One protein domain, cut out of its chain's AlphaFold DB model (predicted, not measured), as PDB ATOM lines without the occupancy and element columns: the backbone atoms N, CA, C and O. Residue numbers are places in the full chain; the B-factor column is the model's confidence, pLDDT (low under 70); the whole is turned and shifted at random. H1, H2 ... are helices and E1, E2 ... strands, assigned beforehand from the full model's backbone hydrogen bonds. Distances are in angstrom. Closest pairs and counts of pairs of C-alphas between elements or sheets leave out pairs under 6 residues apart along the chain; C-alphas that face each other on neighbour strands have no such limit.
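AT A GLANCE: This is residues 515 to 684 of the 693 residues of the protein "Hemimethylated DNA-binding protein YccV like family protein" of Cryptosporidium meleagridis (UniProt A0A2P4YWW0). In a domain of little regular structure, a strongly twisted, curled antiparallel sheet, E4 E3 E2 E1 E5, makes the core, with hairpin E6 and E7 and short helices near it. Six named helices and seven named strands hold 67 of 170 printed residues. The whole is mixed in class and compact, radius of gyration of the C-alphas 16.3 A, spans 49 by 38 by 37 A.

IN THESE COORDINATES: H1, residues 515-522, begins at C-alpha (-4.991, 31.865, -8.940). Then follow E1 553-556, E2 562-569, 19.3 A long, H2 576-582, H3 588-592, E3 595-600, E4 622-626, E5 630-632, H4 654-657, E6 658-662, E7 667-670, H5 676-679 and H6 681-684, ending at C-alpha (-14.299, 5.440, -6.956).

HOW THE PARTS SIT: N 597 of E3 and O 567 of E2 are within hydrogen-bond range, 2.9 A. H4 only grazes the sheet. Within range, O i to N i+4, are every pair in H2, 1 of 4 in H1, 0 of 1 in H3; O i to N i+3, 3 of 5 in H1, 2 of 2 in H3.

THE WHOLE: Links H1 to E1, E3 to E4 and E5 to H4 are long. Among others, residues 603-619 have pLDDT under 70.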
ATOM      1  N   GLU A 515      -5.324  31.324 -10.259       66.75
ATOM      2  CA  GLU A 515      -4.991  31.865  -8.940       66.75
ATOM      3  C   GLU A 515      -5.886  31.296  -7.833       66.75
ATOM      4  O   GLU A 515      -5.370  31.010  -6.754       66.75
ATOM      5  N   TYR A 516      -7.173  31.021  -8.102       67.38
ATOM      6  CA  TYR A 516      -8.055  30.325  -7.149       67.38
ATOM      7  C   TYR A 516      -7.616  28.876  -6.908       67.38
ATOM      8  O   TYR A 516      -7.742  28.366  -5.800       67.38
ATOM      9  N   ILE A 517      -7.071  28.217  -7.933       67.19
ATOM     10  CA  ILE A 517      -6.553  26.844  -7.837       67.19
ATOM     11  C   ILE A 517      -5.212  26.824  -7.078       67.19
ATOM     12  O   ILE A 517      -4.941  25.917  -6.293       67.19
ATOM     13  N   ASN A 518      -4.363  27.836  -7.288       63.84
ATOM     14  CA  ASN A 518      -3.013  27.905  -6.729       63.84
ATOM     15  C   ASN A 518      -2.953  28.478  -5.302       63.84
ATOM     16  O   ASN A 518      -2.057  28.099  -4.546       63.84
ATOM     17  N   SER A 519      -3.876  29.364  -4.911       55.47
ATOM     18  CA  SER A 519      -3.919  29.971  -3.568       55.47
ATOM     19  C   SER A 519      -4.140  28.939  -2.455       55.47
ATOM     20  O   SER A 519      -3.595  29.076  -1.359       55.47
ATOM     21  N   ILE A 520      -4.828  27.842  -2.772       53.44
ATOM     22  CA  ILE A 520      -5.118  26.727  -1.858       53.44
ATOM     23  C   ILE A 520      -3.862  25.914  -1.526       53.44
ATOM     24  O   ILE A 520      -3.718  25.426  -0.409       53.44
ATOM     25  N   LYS A 521      -2.877  25.859  -2.433       50.81
ATOM     26  CA  LYS A 521      -1.583  25.209  -2.159       50.81
ATOM     27  C   LYS A 521      -0.698  25.998  -1.186       50.81
ATOM     28  O   LYS A 521       0.284  25.450  -0.699       50.81
ATOM     29  N   LYS A 522      -1.016  27.270  -0.912       44.97
ATOM     30  CA  LYS A 522      -0.216  28.165  -0.055       44.97
ATOM     31  C   LYS A 522      -0.831  28.442   1.324       44.97
ATOM     32  O   LYS A 522      -0.307  29.283   2.045       44.97
ATOM     33  N   GLY A 523      -1.904  27.744   1.712       47.44
ATOM     34  CA  GLY A 523      -2.436  27.794   3.083       47.44
ATOM     35  C   GLY A 523      -3.003  29.151   3.525       47.44
ATOM     36  O   GLY A 523      -3.053  29.426   4.720       47.44
ATOM     37  N   SER A 524      -3.426  30.008   2.589       39.34
ATOM     38  CA  SER A 524      -4.054  31.299   2.903       39.34
ATOM     39  C   SER A 524      -5.569  31.123   3.065       39.34
ATOM     40  O   SER A 524      -6.249  30.695   2.134       39.34
ATOM     41  N   GLY A 525      -6.098  31.435   4.253       47.16
ATOM     42  CA  GLY A 525      -7.481  31.172   4.670       47.16
ATOM     43  C   GLY A 525      -8.563  31.986   3.950       47.16
ATOM     44  O   GLY A 525      -9.114  32.926   4.515       47.16
ATOM     45  N   THR A 526      -8.932  31.590   2.731       46.31
ATOM     46  CA  THR A 526     -10.030  32.205   1.965       46.31
ATOM     47  C   THR A 526     -10.940  31.154   1.321       46.31
ATOM     48  O   THR A 526     -10.466  30.122   0.864       46.31
ATOM     49  N   GLN A 527     -12.249  31.442   1.314       55.75
ATOM     50  CA  GLN A 527     -13.395  30.639   0.843       55.75
ATOM     51  C   GLN A 527     -13.105  29.582  -0.250       55.75
ATOM     52  O   GLN A 527     -12.594  29.893  -1.325       55.75
ATOM     53  N   HIS A 528     -13.530  28.337   0.001       69.06
ATOM     54  CA  HIS A 528     -13.372  27.195  -0.908       69.06
ATOM     55  C   HIS A 528     -14.465  27.156  -1.996       69.06
ATOM     56  O   HIS A 528     -15.520  26.543  -1.811       69.06
ATOM     57  N   PHE A 529     -14.210  27.793  -3.138       83.25
ATOM     58  CA  PHE A 529     -15.088  27.776  -4.316       83.25
ATOM     59  C   PHE A 529     -14.688  26.707  -5.347       83.25
ATOM     60  O   PHE A 529     -13.618  26.110  -5.246       83.25
ATOM     61  N   PHE A 530     -15.535  26.485  -6.358       85.56
ATOM     62  CA  PHE A 530     -15.225  25.689  -7.554       85.56
ATOM     63  C   PHE A 530     -14.754  24.264  -7.257       85.56
ATOM     64  O   PHE A 530     -13.760  23.808  -7.812       85.56
ATOM     65  N   THR A 531     -15.445  23.540  -6.381       83.88
ATOM     66  CA  THR A 531     -15.077  22.189  -5.913       83.88
ATOM     67  C   THR A 531     -13.851  22.084  -4.993       83.88
ATOM     68  O   THR A 531     -13.638  21.031  -4.398       83.88
ATOM     69  N   LEU A 532     -13.105  23.165  -4.738       79.75
ATOM     70  CA  LEU A 532     -11.800  23.133  -4.052       79.75
ATOM     71  C   LEU A 532     -11.863  23.063  -2.511       79.75
ATOM     72  O   LEU A 532     -10.937  23.469  -1.809       79.75
ATOM     73  N   SER A 533     -12.985  22.595  -1.975       78.25
ATOM     74  CA  SER A 533     -13.145  22.318  -0.547       78.25
ATOM     75  C   SER A 533     -12.656  20.910  -0.233       78.25
ATOM     76  O   SER A 533     -13.001  19.975  -0.960       78.25
ATOM     77  N   ASP A 534     -11.941  20.763   0.885       75.94
ATOM     78  CA  ASP A 534     -11.459  19.476   1.410       75.94
ATOM     79  C   ASP A 534     -12.574  18.614   2.032       75.94
ATOM     80  O   ASP A 534     -12.329  17.490   2.482       75.94
ATOM     81  N   SER A 535     -13.808  19.126   2.068       79.06
ATOM     82  CA  SER A 535     -14.966  18.395   2.573       79.06
ATOM     83  C   SER A 535     -15.360  17.242   1.637       79.06
ATOM     84  O   SER A 535     -15.524  17.459   0.431       79.06
ATOM     85  N   PRO A 536     -15.587  16.026   2.172       81.88
ATOM     86  CA  PRO A 536     -16.017  14.888   1.372       81.88
ATOM     87  C   PRO A 536     -17.420  15.113   0.798       81.88
ATOM     88  O   PRO A 536     -18.345  15.550   1.484       81.88
ATOM     89  N   ARG A 537     -17.586  14.768  -0.476       86.00
ATOM     90  CA  ARG A 537     -18.828  14.837  -1.238       86.00
ATOM     91  C   ARG A 537     -19.327  13.424  -1.498       86.00
ATOM     92  O   ARG A 537     -18.726  12.640  -2.227       86.00
ATOM     93  N   ILE A 538     -20.446  13.097  -0.865       81.00
ATOM     94  CA  ILE A 538     -21.025  11.753  -0.874       81.00
ATOM     95  C   ILE A 538     -22.295  11.782  -1.718       81.00
ATOM     96  O   ILE A 538     -23.225  12.523  -1.406       81.00
ATOM     97  N   ARG A 539     -22.359  10.958  -2.770       79.44
ATOM     98  CA  ARG A 539     -23.576  10.775  -3.579       79.44
ATOM     99  C   ARG A 539     -24.660  10.112  -2.736       79.44
ATOM    100  O   ARG A 539     -24.440   9.019  -2.223       79.44
ATOM    101  N   ASN A 540     -25.821  10.745  -2.597       66.19
ATOM    102  CA  ASN A 540     -26.970  10.174  -1.891       66.19
ATOM    103  C   ASN A 540     -27.955   9.560  -2.902       66.19
ATOM    104  O   ASN A 540     -28.302  10.218  -3.878       66.19
ATOM    105  N   SER A 541     -28.419   8.332  -2.654       57.75
ATOM    106  CA  SER A 541     -29.407   7.622  -3.479       57.75
ATOM    107  C   SER A 541     -30.803   8.260  -3.465       57.75
ATOM    108  O   SER A 541     -31.600   7.982  -4.352       57.75
ATOM    109  N   ASN A 542     -31.102   9.122  -2.484       52.81
ATOM    110  CA  ASN A 542     -32.441   9.690  -2.267       52.81
ATOM    111  C   ASN A 542     -32.635  11.114  -2.838       52.81
ATOM    112  O   ASN A 542     -33.681  11.722  -2.618       52.81
ATOM    113  N   ARG A 543     -31.645  11.680  -3.545       55.78
ATOM    114  CA  ARG A 543     -31.744  12.969  -4.269       55.78
ATOM    115  C   ARG A 543     -31.354  12.775  -5.735       55.78
ATOM    116  O   ARG A 543     -30.742  11.767  -6.068       55.78
ATOM    117  N   THR A 544     -31.656  13.750  -6.601       57.56
ATOM    118  CA  THR A 544     -31.083  13.843  -7.957       57.56
ATOM    119  C   THR A 544     -29.560  13.931  -7.850       57.56
ATOM    120  O   THR A 544     -29.004  15.013  -7.670       57.56
ATOM    121  N   SER A 545     -28.892  12.778  -7.854       72.81
ATOM    122  CA  SER A 545     -27.443  12.665  -7.725       72.81
ATOM    123  C   SER A 545     -26.757  13.298  -8.934       72.81
ATOM    124  O   SER A 545     -27.304  13.174 -10.033       72.81
ATOM    125  N   PRO A 546     -25.553  13.881  -8.778       85.38
ATOM    126  CA  PRO A 546     -24.779  14.354  -9.916       85.38
ATOM    127  C   PRO A 546     -24.678  13.247 -10.977       85.38
ATOM    128  O   PRO A 546     -24.465  12.079 -10.660       85.38
ATOM    129  N   LYS A 547     -24.887  13.570 -12.243       88.00
ATOM    130  CA  LYS A 547     -24.893  12.618 -13.351       88.00
ATOM    131  C   LYS A 547     -23.507  12.092 -13.733       88.00
ATOM    132  O   LYS A 547     -23.398  10.927 -14.108       88.00
ATOM    133  N   PHE A 548     -22.466  12.923 -13.666       90.12
ATOM    134  CA  PHE A 548     -21.126  12.575 -14.160       90.12
ATOM    135  C   PHE A 548     -20.174  12.244 -13.010       90.12
ATOM    136  O   PHE A 548     -20.238  12.866 -11.948       90.12
ATOM    137  N   LEU A 549     -19.305  11.255 -13.211       90.12
ATOM    138  CA  LEU A 549     -18.297  10.813 -12.245       90.12
ATOM    139  C   LEU A 549     -16.967  11.535 -12.477       90.12
ATOM    140  O   LEU A 549     -16.618  11.861 -13.615       90.12
ATOM    141  N   VAL A 550     -16.186  11.724 -11.414       90.81
ATOM    142  CA  VAL A 550     -14.802  12.204 -11.538       90.81
ATOM    143  C   VAL A 550     -13.986  11.248 -12.421       90.81
ATOM    144  O   VAL A 550     -14.098  10.024 -12.321       90.81
ATOM    145  N   GLY A 551     -13.195  11.827 -13.325       87.00
ATOM    146  CA  GLY A 551     -12.397  11.133 -14.335       87.00
ATOM    147  C   GLY A 551     -13.107  10.912 -15.674       87.00
ATOM    148  O   GLY A 551     -12.442  10.561 -16.648       87.00
ATOM    149  N   GLN A 552     -14.425  11.119 -15.773       89.00
ATOM    150  CA  GLN A 552     -15.139  10.963 -17.046       89.00
ATOM    151  C   GLN A 552     -14.850  12.110 -18.018       89.00
ATOM    152  O   GLN A 552     -14.629  13.254 -17.612       89.00
ATOM    153  N   ILE A 553     -14.900  11.793 -19.313       87.69
ATOM    154  CA  ILE A 553     -14.823  12.783 -20.387       87.69
ATOM    155  C   ILE A 553     -16.234  13.284 -20.686       87.69
ATOM    156  O   ILE A 553     -17.160  12.511 -20.953       87.69
ATOM    157  N   VAL A 554     -16.389  14.602 -20.666       84.88
ATOM    158  CA  VAL A 554     -17.640  15.281 -20.994       84.88
ATOM    159  C   VAL A 554     -17.412  16.315 -22.090       84.88
ATOM    160  O   VAL A 554     -16.314  16.846 -22.254       84.88
ATOM    161  N   GLN A 555     -18.469  16.591 -22.844       82.31
ATOM    162  CA  GLN A 555     -18.516  17.623 -23.871       82.31
ATOM    163  C   GLN A 555     -19.419  18.764 -23.405       82.31
ATOM    164  O   GLN A 555     -20.541  18.525 -22.949       82.31
ATOM    165  N   HIS A 556     -18.942  19.998 -23.561       76.94
ATOM    166  CA  HIS A 556     -19.742  21.197 -23.366       76.94
ATOM    167  C   HIS A 556     -20.732  21.359 -24.520       76.94
ATOM    168  O   HIS A 556     -20.328  21.578 -25.662       76.94
ATOM    169  N   LEU A 557     -22.027  21.275 -24.236       66.69
ATOM    170  CA  LEU A 557     -23.099  21.289 -25.232       66.69
ATOM    171  C   LEU A 557     -23.163  22.603 -26.014       66.69
ATOM    172  O   LEU A 557     -23.430  22.590 -27.212       66.69
ATOM    173  N   TRP A 558     -22.883  23.733 -25.364       63.53
ATOM    174  CA  TRP A 558     -23.007  25.046 -26.000       63.53
ATOM    175  C   TRP A 558     -21.752  25.494 -26.745       63.53
ATOM    176  O   TRP A 558     -21.835  26.225 -27.732       63.53
ATOM    177  N   TRP A 559     -20.575  25.084 -26.274       63.81
ATOM    178  CA  TRP A 559     -19.294  25.587 -26.799       63.81
ATOM    179  C   TRP A 559     -18.419  24.506 -27.414       63.81
ATOM    180  O   TRP A 559     -17.352  24.815 -27.928       63.81
ATOM    181  N   ASN A 560     -18.911  23.270 -27.419       65.88
ATOM    182  CA  ASN A 560     -18.360  22.150 -28.161       65.88
ATOM    183  C   ASN A 560     -16.899  21.813 -27.825       65.88
ATOM    184  O   ASN A 560     -16.136  21.408 -28.698       65.88
ATOM    185  N   TYR A 561     -16.507  21.972 -26.560       74.00
ATOM    186  CA  TYR A 561     -15.199  21.540 -26.080       74.00
ATOM    187  C   TYR A 561     -15.283  20.338 -25.161       74.00
ATOM    188  O   TYR A 561     -16.298  20.109 -24.504       74.00
ATOM    189  N   TYR A 562     -14.184  19.597 -25.097       82.06
ATOM    190  CA  TYR A 562     -14.048  18.435 -24.234       82.06
ATOM    191  C   TYR A 562     -13.295  18.798 -22.965       82.06
ATOM    192  O   TYR A 562     -12.361  19.606 -22.980       82.06
ATOM    193  N   GLY A 563     -13.673  18.154 -21.870       87.44
ATOM    194  CA  GLY A 563     -12.910  18.212 -20.642       87.44
ATOM    195  C   GLY A 563     -13.075  16.966 -19.792       87.44
ATOM    196  O   GLY A 563     -14.013  16.189 -19.973       87.44
ATOM    197  N   VAL A 564     -12.138  16.779 -18.870       90.69
ATOM    198  CA  VAL A 564     -12.196  15.707 -17.869       90.69
ATOM    199  C   VAL A 564     -12.780  16.270 -16.586       90.69
ATOM    200  O   VAL A 564     -12.304  17.294 -16.094       90.69
ATOM    201  N   VAL A 565     -13.787  15.602 -16.027       92.75
ATOM    202  CA  VAL A 565     -14.365  15.974 -14.730       92.75
ATOM    203  C   VAL A 565     -13.324  15.756 -13.633       92.75
ATOM    204  O   VAL A 565     -12.910  14.624 -13.401       92.75
ATOM    205  N   VAL A 566     -12.922  16.815 -12.931       91.06
ATOM    206  CA  VAL A 566     -12.029  16.730 -11.754       91.06
ATOM    207  C   VAL A 566     -12.772  16.856 -10.432       91.06
ATOM    208  O   VAL A 566     -12.260  16.428  -9.406       91.06
ATOM    209  N   GLY A 567     -13.986  17.395 -10.449       90.81
ATOM    210  CA  GLY A 567     -14.801  17.517  -9.254       90.81
ATOM    211  C   GLY A 567     -16.214  17.963  -9.576       90.81
ATOM    212  O   GLY A 567     -16.506  18.411 -10.686       90.81
ATOM    213  N   TRP A 568     -17.089  17.863  -8.583       92.50
ATOM    214  CA  TRP A 568     -18.450  18.378  -8.644       92.50
ATOM    215  C   TRP A 568     -18.893  18.990  -7.311       92.50
ATOM    216  O   TRP A 568     -18.307  18.676  -6.279       92.50
ATOM    217  N   ASP A 569     -19.912  19.850  -7.340       90.00
ATOM    218  CA  ASP A 569     -20.675  20.378  -6.199       90.00
ATOM    219  C   ASP A 569     -22.175  20.105  -6.418       90.00
ATOM    220  O   ASP A 569     -22.618  19.942  -7.554       90.00
ATOM    221  N   TRP A 570     -22.968  20.025  -5.344       85.31
ATOM    222  CA  TRP A 570     -24.416  19.760  -5.432       85.31
ATOM    223  C   TRP A 570     -25.218  20.924  -6.021       85.31
ATOM    224  O   TRP A 570     -26.253  20.705  -6.646       85.31
ATOM    225  N   GLU A 571     -24.732  22.137  -5.790       88.31
ATOM    226  CA  GLU A 571     -25.305  23.406  -6.218       88.31
ATOM    227  C   GLU A 571     -24.152  24.380  -6.488       88.31
ATOM    228  O   GLU A 571     -22.995  24.103  -6.151       88.31
ATOM    229  N   LEU A 572     -24.474  25.539  -7.056       88.38
ATOM    230  CA  LEU A 572     -23.503  26.564  -7.412       88.38
ATOM    231  C   LEU A 572     -22.672  27.010  -6.201       88.38
ATOM    232  O   LEU A 572     -23.177  27.696  -5.314       88.38
ATOM    233  N   ASN A 573     -21.372  26.712  -6.223       88.31
ATOM    234  CA  ASN A 573     -20.415  27.179  -5.224       88.31
ATOM    235  C   ASN A 573     -19.308  28.027  -5.877       88.31
ATOM    236  O   ASN A 573     -18.226  27.537  -6.208       88.31
ATOM    237  N   ALA A 574     -19.589  29.317  -6.069       85.81
ATOM    238  CA  ALA A 574     -18.677  30.275  -6.693       85.81
ATOM    239  C   ALA A 574     -18.824  31.688  -6.088       85.81
ATOM    240  O   ALA A 574     -19.879  31.996  -5.522       85.81
ATOM    241  N   PRO A 575     -17.821  32.580  -6.236       83.88
ATOM    242  CA  PRO A 575     -17.941  33.974  -5.817       83.88
ATOM    243  C   PRO A 575     -19.152  34.646  -6.470       83.88
ATOM    244  O   PRO A 575     -19.372  34.485  -7.670       83.88
ATOM    245  N   LYS A 576     -19.904  35.455  -5.712       77.44
ATOM    246  CA  LYS A 576     -21.142  36.094  -6.196       77.44
ATOM    247  C   LYS A 576     -20.948  36.864  -7.509       77.44
ATOM    248  O   LYS A 576     -21.745  36.712  -8.422       77.44
ATOM    249  N   GLN A 577     -19.857  37.621  -7.631       74.75
ATOM    250  CA  GLN A 577     -19.545  38.364  -8.857       74.75
ATOM    251  C   GLN A 577     -19.301  37.442 -10.064       74.75
ATOM    252  O   GLN A 577     -19.760  37.734 -11.165       74.75
ATOM    253  N   TRP A 578     -18.625  36.307  -9.858       82.25
ATOM    254  CA  TRP A 578     -18.425  35.302 -10.904       82.25
ATOM    255  C   TRP A 578     -19.759  34.636 -11.271       82.25
ATOM    256  O   TRP A 578     -20.099  34.535 -12.446       82.25
ATOM    257  N   ALA A 579     -20.550  34.251 -10.265       79.12
ATOM    258  CA  ALA A 579     -21.856  33.625 -10.440       79.12
ATOM    259  C   ALA A 579     -22.829  34.520 -11.219       79.12
ATOM    260  O   ALA A 579     -23.446  34.063 -12.176       79.12
ATOM    261  N   ASP A 580     -22.946  35.795 -10.854       77.31
ATOM    262  CA  ASP A 580     -23.861  36.725 -11.515       77.31
ATOM    263  C   ASP A 580     -23.448  37.016 -12.963       77.31
ATOM    264  O   ASP A 580     -24.318  37.206 -13.807       77.31
ATOM    265  N   ASN A 581     -22.152  36.970 -13.279       74.00
ATOM    266  CA  ASN A 581     -21.666  37.080 -14.654       74.00
ATOM    267  C   ASN A 581     -21.983  35.822 -15.487       74.00
ATOM    268  O   ASN A 581     -22.526  35.915 -16.585       74.00
ATOM    269  N   ILE A 582     -21.684  34.629 -14.964       71.50
ATOM    270  CA  ILE A 582     -21.882  33.369 -15.701       71.50
ATOM    271  C   ILE A 582     -23.369  33.053 -15.905       71.50
ATOM    272  O   ILE A 582     -23.778  32.625 -16.984       71.50
ATOM    273  N   TYR A 583     -24.214  33.338 -14.917       70.75
ATOM    274  CA  TYR A 583     -25.652  33.068 -14.993       70.75
ATOM    275  C   TYR A 583     -26.469  34.110 -15.754       70.75
ATOM    276  O   TYR A 583     -27.686  33.981 -15.820       70.75
ATOM    277  N   GLN A 584     -25.828  35.087 -16.394       71.75
ATOM    278  CA  GLN A 584     -26.471  35.797 -17.504       71.75
ATOM    279  C   GLN A 584     -26.702  34.861 -18.703       71.75
ATOM    280  O   GLN A 584     -27.596  35.109 -19.505       71.75
ATOM    281  N   LYS A 585     -25.917  33.776 -18.815       65.31
ATOM    282  CA  LYS A 585     -25.956  32.816 -19.930       65.31
ATOM    283  C   LYS A 585     -26.730  31.530 -19.617       65.31
ATOM    284  O   LYS A 585     -27.049  30.784 -20.537       65.31
ATOM    285  N   TYR A 586     -27.035  31.264 -18.342       70.31
ATOM    286  CA  TYR A 586     -27.674  30.023 -17.892       70.31
ATOM    287  C   TYR A 586     -28.995  30.262 -17.165       70.31
ATOM    288  O   TYR A 586     -29.103  31.231 -16.415       70.31
ATOM    289  N   PRO A 587     -29.992  29.363 -17.306       76.50
ATOM    290  CA  PRO A 587     -31.249  29.477 -16.575       76.50
ATOM    291  C   PRO A 587     -31.017  29.563 -15.064       76.50
ATOM    292  O   PRO A 587     -30.271  28.751 -14.508       76.50
ATOM    293  N   SER A 588     -31.698  30.482 -14.377       78.50
ATOM    294  CA  SER A 588     -31.546  30.695 -12.928       78.50
ATOM    295  C   SER A 588     -31.784  29.429 -12.097       78.50
ATOM    296  O   SER A 588     -31.089  29.206 -11.109       78.50
ATOM    297  N   GLU A 589     -32.692  28.549 -12.526       80.25
ATOM    298  CA  GLU A 589     -32.959  27.270 -11.849       80.25
ATOM    299  C   GLU A 589     -31.770  26.300 -11.887       80.25
ATOM    300  O   GLU A 589     -31.656  25.420 -11.035       80.25
ATOM    301  N   SER A 590     -30.834  26.469 -12.830       83.50
ATOM    302  CA  SER A 590     -29.615  25.652 -12.871       83.50
ATOM    303  C   SER A 590     -28.622  25.987 -11.753       83.50
ATOM    304  O   SER A 590     -27.733  25.183 -11.497       83.50
ATOM    305  N   ARG A 591     -28.827  27.089 -11.003       86.50
ATOM    306  CA  ARG A 591     -28.049  27.415  -9.790       86.50
ATOM    307  C   ARG A 591     -28.195  26.357  -8.694       86.50
ATOM    308  O   ARG A 591     -27.253  26.142  -7.942       86.50
ATOM    309  N   LYS A 592     -29.351  25.686  -8.636       85.50
ATOM    310  CA  LYS A 592     -29.691  24.639  -7.652       85.50
ATOM    311  C   LYS A 592     -29.433  23.216  -8.169       85.50
ATOM    312  O   LYS A 592     -29.912  22.248  -7.586       85.50
ATOM    313  N   LYS A 593     -28.767  23.087  -9.320       86.12
ATOM    314  CA  LYS A 593     -28.380  21.800  -9.914       86.12
ATOM    315  C   LYS A 593     -26.883  21.562  -9.716       86.12
ATOM    316  O   LYS A 593     -26.179  22.533  -9.462       86.12
ATOM    317  N   PRO A 594     -26.391  20.323  -9.886       90.44
ATOM    318  CA  PRO A 594     -24.971  20.033  -9.741       90.44
ATOM    319  C   PRO A 594     -24.080  20.837 -10.696       90.44
ATOM    320  O   PRO A 594     -24.438  21.071 -11.857       90.44
ATOM    321  N   HIS A 595     -22.890  21.197 -10.218       92.12
ATOM    322  CA  HIS A 595     -21.842  21.887 -10.979       92.12
ATOM    323  C   HIS A 595     -20.587  21.050 -11.039       92.12
ATOM    324  O   HIS A 595     -20.261  20.370 -10.075       92.12
ATOM    325  N   TYR A 596     -19.857  21.140 -12.141       93.38
ATOM    326  CA  TYR A 596     -18.668  20.341 -12.396       93.38
ATOM    327  C   TYR A 596     -17.476  21.232 -12.695       93.38
ATOM    328  O   TYR A 596     -17.576  22.154 -13.502       93.38
ATOM    329  N   LEU A 597     -16.337  20.922 -12.081       92.56
ATOM    330  CA  LEU A 597     -15.044  21.469 -12.464       92.56
ATOM    331  C   LEU A 597     -14.419  20.549 -13.517       92.56
ATOM    332  O   LEU A 597     -14.270  19.345 -13.283       92.56
ATOM    333  N   LEU A 598     -14.057  21.112 -14.669       91.69
ATOM    334  CA  LEU A 598     -13.469  20.390 -15.796       91.69
ATOM    335  C   LEU A 598     -12.032  20.825 -16.068       91.69
ATOM    336  O   LEU A 598     -11.739  22.015 -16.024       91.69
ATOM    337  N   LEU A 599     -11.177  19.880 -16.466       88.88
ATOM    338  CA  LEU A 599      -9.913  20.150 -17.157       88.88
ATOM    339  C   LEU A 599     -10.152  20.231 -18.660       88.88
ATOM    340  O   LEU A 599     -10.437  19.215 -19.293       88.88
ATOM    341  N   VAL A 600     -10.024  21.428 -19.226       86.50
ATOM    342  CA  VAL A 600     -10.366  21.716 -20.628       86.50
ATOM    343  C   VAL A 600      -9.277  21.222 -21.581       86.50
ATOM    344  O   VAL A 600      -8.092  21.365 -21.293       86.50
ATOM    345  N   HIS A 601      -9.651  20.638 -22.718       82.31
ATOM    346  CA  HIS A 601      -8.710  20.273 -23.778       82.31
ATOM    347  C   HIS A 601      -8.011  21.525 -24.360       82.31
ATOM    348  O   HIS A 601      -8.679  22.483 -24.732       82.31
ATOM    349  N   GLN A 602      -6.678  21.513 -24.464       70.62
ATOM    350  CA  GLN A 602      -5.843  22.691 -24.763       70.62
ATOM    351  C   GLN A 602      -5.079  22.639 -26.099       70.62
ATOM    352  O   GLN A 602      -4.312  23.557 -26.382       70.62
ATOM    353  N   LYS A 603      -5.217  21.580 -26.906       63.34
ATOM    354  CA  LYS A 603      -4.683  21.555 -28.278       63.34
ATOM    355  C   LYS A 603      -5.792  21.850 -29.289       63.34
ATOM    356  O   LYS A 603      -6.973  21.674 -29.011       63.34
ATOM    357  N   GLU A 604      -5.408  22.273 -30.487       51.78
ATOM    358  CA  GLU A 604      -6.301  22.214 -31.643       51.78
ATOM    359  C   GLU A 604      -6.607  20.735 -31.933       51.78
ATOM    360  O   GLU A 604      -5.764  20.005 -32.451       51.78
ATOM    361  N   THR A 605      -7.782  20.246 -31.542       41.06
ATOM    362  CA  THR A 605      -8.270  18.926 -31.973       41.06
ATOM    363  C   THR A 605      -9.218  19.104 -33.148       41.06
ATOM    364  O   THR A 605     -10.253  19.745 -33.012       41.06
ATOM    365  N   LEU A 606      -8.820  18.659 -34.344       40.78
ATOM    366  CA  LEU A 606      -9.014  17.283 -34.835       40.78
ATOM    367  C   LEU A 606     -10.492  16.929 -35.066       40.78
ATOM    368  O   LEU A 606     -10.964  15.933 -34.536       40.78
ATOM    369  N   PHE A 607     -11.194  17.699 -35.904       35.16
ATOM    370  CA  PHE A 607     -12.324  17.208 -36.700       35.16
ATOM    371  C   PHE A 607     -12.347  17.908 -38.066       35.16
ATOM    372  O   PHE A 607     -12.160  19.118 -38.166       35.16
ATOM    373  N   ASN A 608     -12.526  17.109 -39.119       31.06
ATOM    374  CA  ASN A 608     -12.581  17.533 -40.514       31.06
ATOM    375  C   ASN A 608     -13.695  18.565 -40.769       31.06
ATOM    376  O   ASN A 608     -14.843  18.349 -40.396       31.06
ATOM    377  N   ASN A 609     -13.329  19.627 -41.492       35.22
ATOM    378  CA  ASN A 609     -14.145  20.426 -42.412       35.22
ATOM    379  C   ASN A 609     -15.635  20.608 -42.057       35.22
ATOM    380  O   ASN A 609     -16.508  20.045 -42.712       35.22
ATOM    381  N   SER A 610     -15.937  21.459 -41.075       29.95
ATOM    382  CA  SER A 610     -17.097  22.369 -41.115       29.95
ATOM    383  C   SER A 610     -17.020  23.391 -39.969       29.95
ATOM    384  O   SER A 610     -17.062  23.028 -38.798       29.95
ATOM    385  N   SER A 611     -16.943  24.673 -40.345       32.31
ATOM    386  CA  SER A 611     -17.012  25.885 -39.502       32.31
ATOM    387  C   SER A 611     -15.741  26.299 -38.727       32.31
ATOM    388  O   SER A 611     -15.136  25.481 -38.037       32.31
ATOM    389  N   PRO A 612     -15.351  27.592 -38.762       32.19
ATOM    390  CA  PRO A 612     -14.280  28.130 -37.938       32.19
ATOM    391  C   PRO A 612     -14.844  28.587 -36.584       32.19
ATOM    392  O   PRO A 612     -15.506  29.615 -36.484       32.19
ATOM    393  N   ILE A 613     -14.566  27.840 -35.519       36.19
ATOM    394  CA  ILE A 613     -14.307  28.471 -34.222       36.19
ATOM    395  C   ILE A 613     -12.806  28.337 -34.049       36.19
ATOM    396  O   ILE A 613     -12.302  27.223 -33.905       36.19
ATOM    397  N   GLU A 614     -12.100  29.465 -34.137       39.66
ATOM    398  CA  GLU A 614     -10.724  29.550 -33.660       39.66
ATOM    399  C   GLU A 614     -10.698  28.999 -32.229       39.66
ATOM    400  O   GLU A 614     -11.560  29.322 -31.412       39.66
ATOM    401  N   SER A 615      -9.767  28.076 -31.997       47.84
ATOM    402  CA  SER A 615      -9.476  27.359 -30.754       47.84
ATOM    403  C   SER A 615      -9.954  28.049 -29.470       47.84
ATOM    404  O   SER A 615      -9.725  29.245 -29.287       47.84
ATOM    405  N   ILE A 616     -10.492  27.272 -28.517       51.00
ATOM    406  CA  ILE A 616     -10.574  27.710 -27.113       51.00
ATOM    407  C   ILE A 616      -9.217  28.324 -26.752       51.00
ATOM    408  O   ILE A 616      -8.198  27.667 -26.994       51.00
ATOM    409  N   PRO A 617      -9.178  29.546 -26.199       54.19
ATOM    410  CA  PRO A 617      -7.933  30.143 -25.755       54.19
ATOM    411  C   PRO A 617      -7.126  29.127 -24.938       54.19
ATOM    412  O   PRO A 617      -7.617  28.584 -23.947       54.19
ATOM    413  N   SER A 618      -5.890  28.839 -25.354       56.72
ATOM    414  CA  SER A 618      -5.032  27.821 -24.720       56.72
ATOM    415  C   SER A 618      -4.744  28.109 -23.237       56.72
ATOM    416  O   SER A 618      -4.283  27.239 -22.491       56.72
ATOM    417  N   ASN A 619      -5.048  29.328 -22.781       63.50
ATOM    418  CA  ASN A 619      -4.978  29.756 -21.389       63.50
ATOM    419  C   ASN A 619      -6.145  29.244 -20.520       63.50
ATOM    420  O   ASN A 619      -6.005  29.219 -19.294       63.50
ATOM    421  N   ILE A 620      -7.257  28.785 -21.107       72.94
ATOM    422  CA  ILE A 620      -8.351  28.162 -20.361       72.94
ATOM    423  C   ILE A 620      -7.920  26.748 -20.002       72.94
ATOM    424  O   ILE A 620      -7.720  25.872 -20.840       72.94
ATOM    425  N   THR A 621      -7.718  26.552 -18.708       80.00
ATOM    426  CA  THR A 621      -7.225  25.288 -18.152       80.00
ATOM    427  C   THR A 621      -8.316  24.567 -17.379       80.00
ATOM    428  O   THR A 621      -8.366  23.338 -17.408       80.00
ATOM    429  N   HIS A 622      -9.182  25.340 -16.722       87.12
ATOM    430  CA  HIS A 622     -10.263  24.872 -15.875       87.12
ATOM    431  C   HIS A 622     -11.538  25.657 -16.172       87.12
ATOM    432  O   HIS A 622     -11.480  26.882 -16.312       87.12
ATOM    433  N   SER A 623     -12.673  24.966 -16.188       88.81
ATOM    434  CA  SER A 623     -13.999  25.581 -16.318       88.81
ATOM    435  C   SER A 623     -14.962  24.990 -15.297       88.81
ATOM    436  O   SER A 623     -14.908  23.788 -15.032       88.81
ATOM    437  N   TYR A 624     -15.832  25.820 -14.717       89.50
ATOM    438  CA  TYR A 624     -16.825  25.393 -13.727       89.50
ATOM    439  C   TYR A 624     -18.247  25.565 -14.261       89.50
ATOM    440  O   TYR A 624     -18.671  26.674 -14.563       89.50
ATOM    441  N   ILE A 625     -18.979  24.465 -14.419       88.94
ATOM    442  CA  ILE A 625     -20.077  24.398 -15.392       88.94
ATOM    443  C   ILE A 625     -21.301  23.692 -14.795       88.94
ATOM    444  O   ILE A 625     -21.130  22.665 -14.131       88.94
ATOM    445  N   PRO A 626     -22.538  24.181 -15.021       90.06
ATOM    446  CA  PRO A 626     -23.743  23.481 -14.579       90.06
ATOM    447  C   PRO A 626     -23.974  22.176 -15.355       90.06
ATOM    448  O   PRO A 626     -23.710  22.087 -16.552       90.06
ATOM    449  N   GLU A 627     -24.574  21.181 -14.700       87.62
ATOM    450  CA  GLU A 627     -24.859  19.856 -15.274       87.62
ATOM    451  C   GLU A 627     -25.609  19.892 -16.616       87.62
ATOM    452  O   GLU A 627     -25.353  19.072 -17.496       87.62
ATOM    453  N   ILE A 628     -26.520  20.856 -16.787       84.25
ATOM    454  CA  ILE A 628     -27.332  21.031 -18.003       84.25
ATOM    455  C   ILE A 628     -26.487  21.328 -19.250       84.25
ATOM    456  O   ILE A 628     -26.937  21.077 -20.363       84.25
ATOM    457  N   ALA A 629     -25.268  21.835 -19.068       81.69
ATOM    458  CA  ALA A 629     -24.354  22.181 -20.147       81.69
ATOM    459  C   ALA A 629     -23.538  20.989 -20.657       81.69
ATOM    460  O   ALA A 629     -22.730  21.158 -21.567       81.69
ATOM    461  N   LEU A 630     -23.652  19.817 -20.028       85.94
ATOM    462  CA  LEU A 630     -22.698  18.729 -20.201       85.94
ATOM    463  C   LEU A 630     -23.350  17.471 -20.765       85.94
ATOM    464  O   LEU A 630     -24.475  17.095 -20.427       85.94
ATOM    465  N   LYS A 631     -22.588  16.772 -21.604       86.44
ATOM    466  CA  LYS A 631     -22.927  15.452 -22.137       86.44
ATOM    467  C   LYS A 631     -21.766  14.489 -21.921       86.44
ATOM    468  O   LYS A 631     -20.622  14.836 -22.199       86.44
ATOM    469  N   HIS A 632     -22.064  13.277 -21.451       81.12
ATOM    470  CA  HIS A 632     -21.069  12.212 -21.314       81.12
ATOM    471  C   HIS A 632     -20.624  11.715 -22.690       81.12
ATOM    472  O   HIS A 632     -21.467  11.504 -23.567       81.12
ATOM    473  N   ILE A 633     -19.322  11.495 -22.858       76.50
ATOM    474  CA  ILE A 633     -18.740  10.920 -24.069       76.50
ATOM    475  C   ILE A 633     -18.209   9.531 -23.738       76.50
ATOM    476  O   ILE A 633     -17.362   9.384 -22.863       76.50
ATOM    477  N   VAL A 634     -18.702   8.524 -24.462       65.88
ATOM    478  CA  VAL A 634     -18.135   7.172 -24.456       65.88
ATOM    479  C   VAL A 634     -17.265   7.047 -25.711       65.88
ATOM    480  O   VAL A 634     -17.802   7.168 -26.815       65.88
ATOM    481  N   PRO A 635     -15.942   6.876 -25.581       59.41
ATOM    482  CA  PRO A 635     -15.076   6.509 -26.697       59.41
ATOM    483  C   PRO A 635     -15.595   5.227 -27.374       59.41
ATOM    484  O   PRO A 635     -15.633   4.169 -26.756       59.41
ATOM    485  N   ASN A 636     -16.042   5.321 -28.629       47.75
ATOM    486  CA  ASN A 636     -16.531   4.170 -29.396       47.75
ATOM    487  C   ASN A 636     -15.350   3.454 -30.073       47.75
ATOM    488  O   ASN A 636     -14.572   4.100 -30.774       47.75
ATOM    489  N   SER A 637     -15.264   2.128 -29.929       41.03
ATOM    490  CA  SER A 637     -14.291   1.265 -30.621       41.03
ATOM    491  C   SER A 637     -14.562   1.085 -32.124       41.03
ATOM    492  O   SER A 637     -13.702   0.572 -32.832       41.03
ATOM    493  N   ASP A 638     -15.725   1.524 -32.625       35.84
ATOM    494  CA  ASP A 638     -16.280   1.069 -33.913       35.84
ATOM    495  C   ASP A 638     -16.396   2.165 -34.988       35.84
ATOM    496  O   ASP A 638     -17.352   2.219 -35.758       35.84
ATOM    497  N   SER A 639     -15.414   3.060 -35.102       34.66
ATOM    498  CA  SER A 639     -15.305   3.890 -36.310       34.66
ATOM    499  C   SER A 639     -13.874   3.899 -36.822       34.66
ATOM    500  O   SER A 639     -12.942   4.020 -36.037       34.66
ATOM    501  N   ASN A 640     -13.726   3.764 -38.142       35.34
ATOM    502  CA  ASN A 640     -12.492   3.631 -38.932       35.34
ATOM    503  C   ASN A 640     -11.484   4.801 -38.827       35.34
ATOM    504  O   ASN A 640     -10.705   5.038 -39.746       35.34
ATOM    505  N   ASN A 641     -11.462   5.534 -37.719       37.53
ATOM    506  CA  ASN A 641     -10.466   6.545 -37.415       37.53
ATOM    507  C   ASN A 641      -9.641   6.066 -36.217       37.53
ATOM    508  O   ASN A 641     -10.189   5.825 -35.149       37.53
ATOM    509  N   ASN A 642      -8.323   5.957 -36.399       34.28
ATOM    510  CA  ASN A 642      -7.316   5.590 -35.393       34.28
ATOM    511  C   ASN A 642      -7.344   6.495 -34.133       34.28
ATOM    512  O   ASN A 642      -6.451   7.322 -33.926       34.28
ATOM    513  N   PHE A 643      -8.348   6.349 -33.268       42.62
ATOM    514  CA  PHE A 643      -8.521   7.115 -32.035       42.62
ATOM    515  C   PHE A 643      -8.158   6.254 -30.825       42.62
ATOM    516  O   PHE A 643      -8.983   5.556 -30.253       42.62
ATOM    517  N   SER A 644      -6.891   6.321 -30.414       44.16
ATOM    518  CA  SER A 644      -6.482   5.820 -29.100       44.16
ATOM    519  C   SER A 644      -6.950   6.799 -28.016       44.16
ATOM    520  O   SER A 644      -6.610   7.985 -28.047       44.16
ATOM    521  N   SER A 645      -7.691   6.284 -27.041       50.28
ATOM    522  CA  SER A 645      -8.343   6.951 -25.900       50.28
ATOM    523  C   SER A 645      -7.419   7.890 -25.110       50.28
ATOM    524  O   SER A 645      -7.846   8.915 -24.579       50.28
ATOM    525  N   LYS A 646      -6.106   7.620 -25.121       44.09
ATOM    526  CA  LYS A 646      -5.066   8.440 -24.474       44.09
ATOM    527  C   LYS A 646      -4.835   9.806 -25.147       44.09
ATOM    528  O   LYS A 646      -4.192  10.670 -24.556       44.09
ATOM    529  N   LYS A 647      -5.340  10.024 -26.370       54.78
ATOM    530  CA  LYS A 647      -5.191  11.281 -27.133       54.78
ATOM    531  C   LYS A 647      -6.395  12.237 -27.035       54.78
ATOM    532  O   LYS A 647      -6.322  13.318 -27.611       54.78
ATOM    533  N   MET A 648      -7.477  11.889 -26.325       60.09
ATOM    534  CA  MET A 648      -8.725  12.680 -26.350       60.09
ATOM    535  C   MET A 648      -8.649  14.022 -25.604       60.09
ATOM    536  O   MET A 648      -9.186  15.019 -26.086       60.09
ATOM    537  N   VAL A 649      -7.973  14.095 -24.452       70.38
ATOM    538  CA  VAL A 649      -7.838  15.351 -23.688       70.38
ATOM    539  C   VAL A 649      -6.373  15.664 -23.423       70.38
ATOM    540  O   VAL A 649      -5.680  14.900 -22.760       70.38
ATOM    541  N   VAL A 650      -5.901  16.802 -23.933       76.50
ATOM    542  CA  VAL A 650      -4.553  17.311 -23.669       76.50
ATOM    543  C   VAL A 650      -4.672  18.541 -22.792       76.50
ATOM    544  O   VAL A 650      -5.136  19.576 -23.250       76.50
ATOM    545  N   ASN A 651      -4.262  18.432 -21.534       81.94
ATOM    546  CA  ASN A 651      -4.237  19.543 -20.587       81.94
ATOM    547  C   ASN A 651      -2.981  19.432 -19.720       81.94
ATOM    548  O   ASN A 651      -2.663  18.346 -19.233       81.94
ATOM    549  N   LYS A 652      -2.270  20.544 -19.511       84.38
ATOM    550  CA  LYS A 652      -1.008  20.558 -18.750       84.38
ATOM    551  C   LYS A 652      -1.149  20.094 -17.293       84.38
ATOM    552  O   LYS A 652      -0.169  19.654 -16.703       84.38
ATOM    553  N   TYR A 653      -2.353  20.156 -16.724       84.88
ATOM    554  CA  TYR A 653      -2.648  19.717 -15.359       84.88
ATOM    555  C   TYR A 653      -3.201  18.292 -15.273       84.88
ATOM    556  O   TYR A 653      -3.412  17.809 -14.165       84.88
ATOM    557  N   LEU A 654      -3.405  17.582 -16.389       85.69
ATOM    558  CA  LEU A 654      -4.016  16.245 -16.377       85.69
ATOM    559  C   LEU A 654      -3.275  15.274 -15.440       85.69
ATOM    560  O   LEU A 654      -3.890  14.675 -14.561       85.69
ATOM    561  N   ASN A 655      -1.943  15.234 -15.540       84.19
ATOM    562  CA  ASN A 655      -1.083  14.386 -14.705       84.19
ATOM    563  C   ASN A 655      -1.027  14.826 -13.228       84.19
ATOM    564  O   ASN A 655      -0.529  14.090 -12.383       84.19
ATOM    565  N   THR A 656      -1.521  16.026 -12.895       84.19
ATOM    566  CA  THR A 656      -1.638  16.473 -11.494       84.19
ATOM    567  C   THR A 656      -2.770  15.729 -10.782       84.19
ATOM    568  O   THR A 656      -2.643  15.403  -9.604       84.19
ATOM    569  N   TYR A 657      -3.858  15.429 -11.496       84.12
ATOM    570  CA  TYR A 657      -5.057  14.808 -10.929       84.12
ATOM    571  C   TYR A 657      -5.110  13.295 -11.163       84.12
ATOM    572  O   TYR A 657      -5.506  12.553 -10.260       84.12
ATOM    573  N   PHE A 658      -4.692  12.843 -12.347       88.31
ATOM    574  CA  PHE A 658      -4.889  11.476 -12.826       88.31
ATOM    575  C   PHE A 658      -3.581  10.806 -13.244       88.31
ATOM    576  O   PHE A 658      -2.668  11.466 -13.737       88.31
ATOM    577  N   SER A 659      -3.530   9.484 -13.083       84.75
ATOM    578  CA  SER A 659      -2.380   8.649 -13.437       84.75
ATOM    579  C   SER A 659      -2.489   8.106 -14.863       84.75
ATOM    580  O   SER A 659      -1.559   8.232 -15.659       84.75
ATOM    581  N   HIS A 660      -3.635   7.513 -15.208       83.56
ATOM    582  CA  HIS A 660      -3.875   6.873 -16.500       83.56
ATOM    583  C   HIS A 660      -5.373   6.813 -16.852       83.56
ATOM    584  O   HIS A 660      -6.235   7.117 -16.031       83.56
ATOM    585  N   TRP A 661      -5.680   6.443 -18.096       83.75
ATOM    586  CA  TRP A 661      -7.039   6.157 -18.567       83.75
ATOM    587  C   TRP A 661      -7.356   4.670 -18.379       83.75
ATOM    588  O   TRP A 661      -6.562   3.833 -18.809       83.75
ATOM    589  N   SER A 662      -8.505   4.346 -17.780       80.38
ATOM    590  CA  SER A 662      -9.015   2.976 -17.681       80.38
ATOM    591  C   SER A 662     -10.077   2.731 -18.747       80.38
ATOM    592  O   SER A 662     -11.145   3.345 -18.724       80.38
ATOM    593  N   GLU A 663      -9.799   1.794 -19.655       77.00
ATOM    594  CA  GLU A 663     -10.764   1.353 -20.671       77.00
ATOM    595  C   GLU A 663     -11.936   0.583 -20.059       77.00
ATOM    596  O   GLU A 663     -13.064   0.684 -20.530       77.00
ATOM    597  N   VAL A 664     -11.695  -0.165 -18.981       76.88
ATOM    598  CA  VAL A 664     -12.743  -0.940 -18.297       76.88
ATOM    599  C   VAL A 664     -13.781  -0.000 -17.691       76.88
ATOM    600  O   VAL A 664     -14.984  -0.219 -17.807       76.88
ATOM    601  N   HIS A 665     -13.308   1.084 -17.081       78.38
ATOM    602  CA  HIS A 665     -14.157   2.040 -16.384       78.38
ATOM    603  C   HIS A 665     -14.554   3.252 -17.238       78.38
ATOM    604  O   HIS A 665     -15.348   4.074 -16.776       78.38
ATOM    605  N   GLN A 666     -14.014   3.367 -18.459       81.69
ATOM    606  CA  GLN A 666     -14.212   4.486 -19.388       81.69
ATOM    607  C   GLN A 666     -14.001   5.853 -18.709       81.69
ATOM    608  O   GLN A 666     -14.813   6.774 -18.833       81.69
ATOM    609  N   ARG A 667     -12.915   5.968 -17.929       85.75
ATOM    610  CA  ARG A 667     -12.556   7.181 -17.174       85.75
ATOM    611  C   ARG A 667     -11.081   7.231 -16.789       85.75
ATOM    612  O   ARG A 667     -10.408   6.206 -16.713       85.75
ATOM    613  N   PHE A 668     -10.595   8.427 -16.475       86.75
ATOM    614  CA  PHE A 668      -9.282   8.634 -15.874       86.75
ATOM    615  C   PHE A 668      -9.253   8.205 -14.403       86.75
ATOM    616  O   PHE A 668     -10.135   8.563 -13.620       86.75
ATOM    617  N   ILE A 669      -8.209   7.464 -14.033       87.12
ATOM    618  CA  ILE A 669      -7.963   6.985 -12.673       87.12
ATOM    619  C   ILE A 669      -7.127   8.023 -11.917       87.12
ATOM    620  O   ILE A 669      -6.088   8.450 -12.435       87.12
ATOM    621  N   PRO A 670      -7.547   8.473 -10.719       86.81
ATOM    622  CA  PRO A 670      -6.779   9.437  -9.937       86.81
ATOM    623  C   PRO A 670      -5.374   8.935  -9.583       86.81
ATOM    624  O   PRO A 670      -5.112   7.734  -9.528       86.81
ATOM    625  N   ASN A 671      -4.450   9.854  -9.302       83.94
ATOM    626  CA  ASN A 671      -3.159   9.492  -8.708       83.94
ATOM    627  C   ASN A 671      -3.362   8.863  -7.317       83.94
ATOM    628  O   ASN A 671      -4.228   9.320  -6.576       83.94
ATOM    629  N   ALA A 672      -2.543   7.880  -6.924       76.94
ATOM    630  CA  ALA A 672      -2.664   7.200  -5.621       76.94
ATOM    631  C   ALA A 672      -2.658   8.179  -4.424       76.94
ATOM    632  O   ALA A 672      -3.426   8.026  -3.483       76.94
ATOM    633  N   ASN A 673      -1.874   9.259  -4.517       73.81
ATOM    634  CA  ASN A 673      -1.768  10.292  -3.476       73.81
ATOM    635  C   ASN A 673      -2.719  11.489  -3.697       73.81
ATOM    636  O   ASN A 673      -2.525  12.556  -3.115       73.81
ATOM    637  N   SER A 674      -3.708  11.360  -4.584       80.19
ATOM    638  CA  SER A 674      -4.643  12.438  -4.911       80.19
ATOM    639  C   SER A 674      -5.665  12.658  -3.795       80.19
ATOM    640  O   SER A 674      -6.252  11.711  -3.274       80.19
ATOM    641  N   THR A 675      -5.976  13.919  -3.485       81.06
ATOM    642  CA  THR A 675      -7.077  14.260  -2.566       81.06
ATOM    643  C   THR A 675      -8.448  13.859  -3.118       81.06
ATOM    644  O   THR A 675      -9.405  13.764  -2.349       81.06
ATOM    645  N   LEU A 676      -8.549  13.548  -4.418       85.12
ATOM    646  CA  LEU A 676      -9.782  13.087  -5.059       85.12
ATOM    647  C   LEU A 676     -10.364  11.834  -4.389       85.12
ATOM    648  O   LEU A 676     -11.579  11.773  -4.222       85.12
ATOM    649  N   TRP A 677      -9.530  10.890  -3.935       82.19
ATOM    650  CA  TRP A 677      -9.987   9.685  -3.224       82.19
ATOM    651  C   TRP A 677     -10.734  10.017  -1.930       82.19
ATOM    652  O   TRP A 677     -11.751   9.404  -1.612       82.19
ATOM    653  N   LYS A 678     -10.252  11.031  -1.203       83.25
ATOM    654  CA  LYS A 678     -10.851  11.500   0.051       83.25
ATOM    655  C   LYS A 678     -12.095  12.354  -0.198       83.25
ATOM    656  O   LYS A 678     -13.063  12.257   0.552       83.25
ATOM    657  N   ILE A 679     -12.063  13.205  -1.224       85.12
ATOM    658  CA  ILE A 679     -13.140  14.159  -1.509       85.12
ATOM    659  C   ILE A 679     -14.321  13.473  -2.211       85.12
ATOM    660  O   ILE A 679     -15.461  13.817  -1.923       85.12
ATOM    661  N   TYR A 680     -14.089  12.485  -3.077       88.25
ATOM    662  CA  TYR A 680     -15.127  11.817  -3.876       88.25
ATOM    663  C   TYR A 680     -15.114  10.287  -3.702       88.25
ATOM    664  O   TYR A 680     -15.032   9.557  -4.691       88.25
ATOM    665  N   PRO A 681     -15.226   9.757  -2.469       81.81
ATOM    666  CA  PRO A 681     -15.028   8.329  -2.203       81.81
ATOM    667  C   PRO A 681     -15.992   7.440  -3.006       81.81
ATOM    668  O   PRO A 681     -15.584   6.431  -3.577       81.81
ATOM    669  N   ARG A 682     -17.258   7.865  -3.149       83.81
ATOM    670  CA  ARG A 682     -18.298   7.125  -3.892       83.81
ATOM    671  C   ARG A 682     -18.110   7.108  -5.402       83.81
ATOM    672  O   ARG A 682     -18.645   6.227  -6.068       83.81
ATOM    673  N   ASP A 683     -17.376   8.065  -5.963       85.00
ATOM    674  CA  ASP A 683     -17.086   8.055  -7.398       85.00
ATOM    675  C   ASP A 683     -16.143   6.891  -7.731       85.00
ATOM    676  O   ASP A 683     -16.193   6.357  -8.839       85.00
ATOM    677  N   PHE A 684     -15.347   6.435  -6.762       81.50
ATOM    678  CA  PHE A 684     -14.299   5.440  -6.956       81.50
ATOM    679  C   PHE A 684     -14.563   4.089  -6.273       81.50
ATOM    680  O   PHE A 684     -13.800   3.165  -6.512       81.50
TER     681      PHE A 684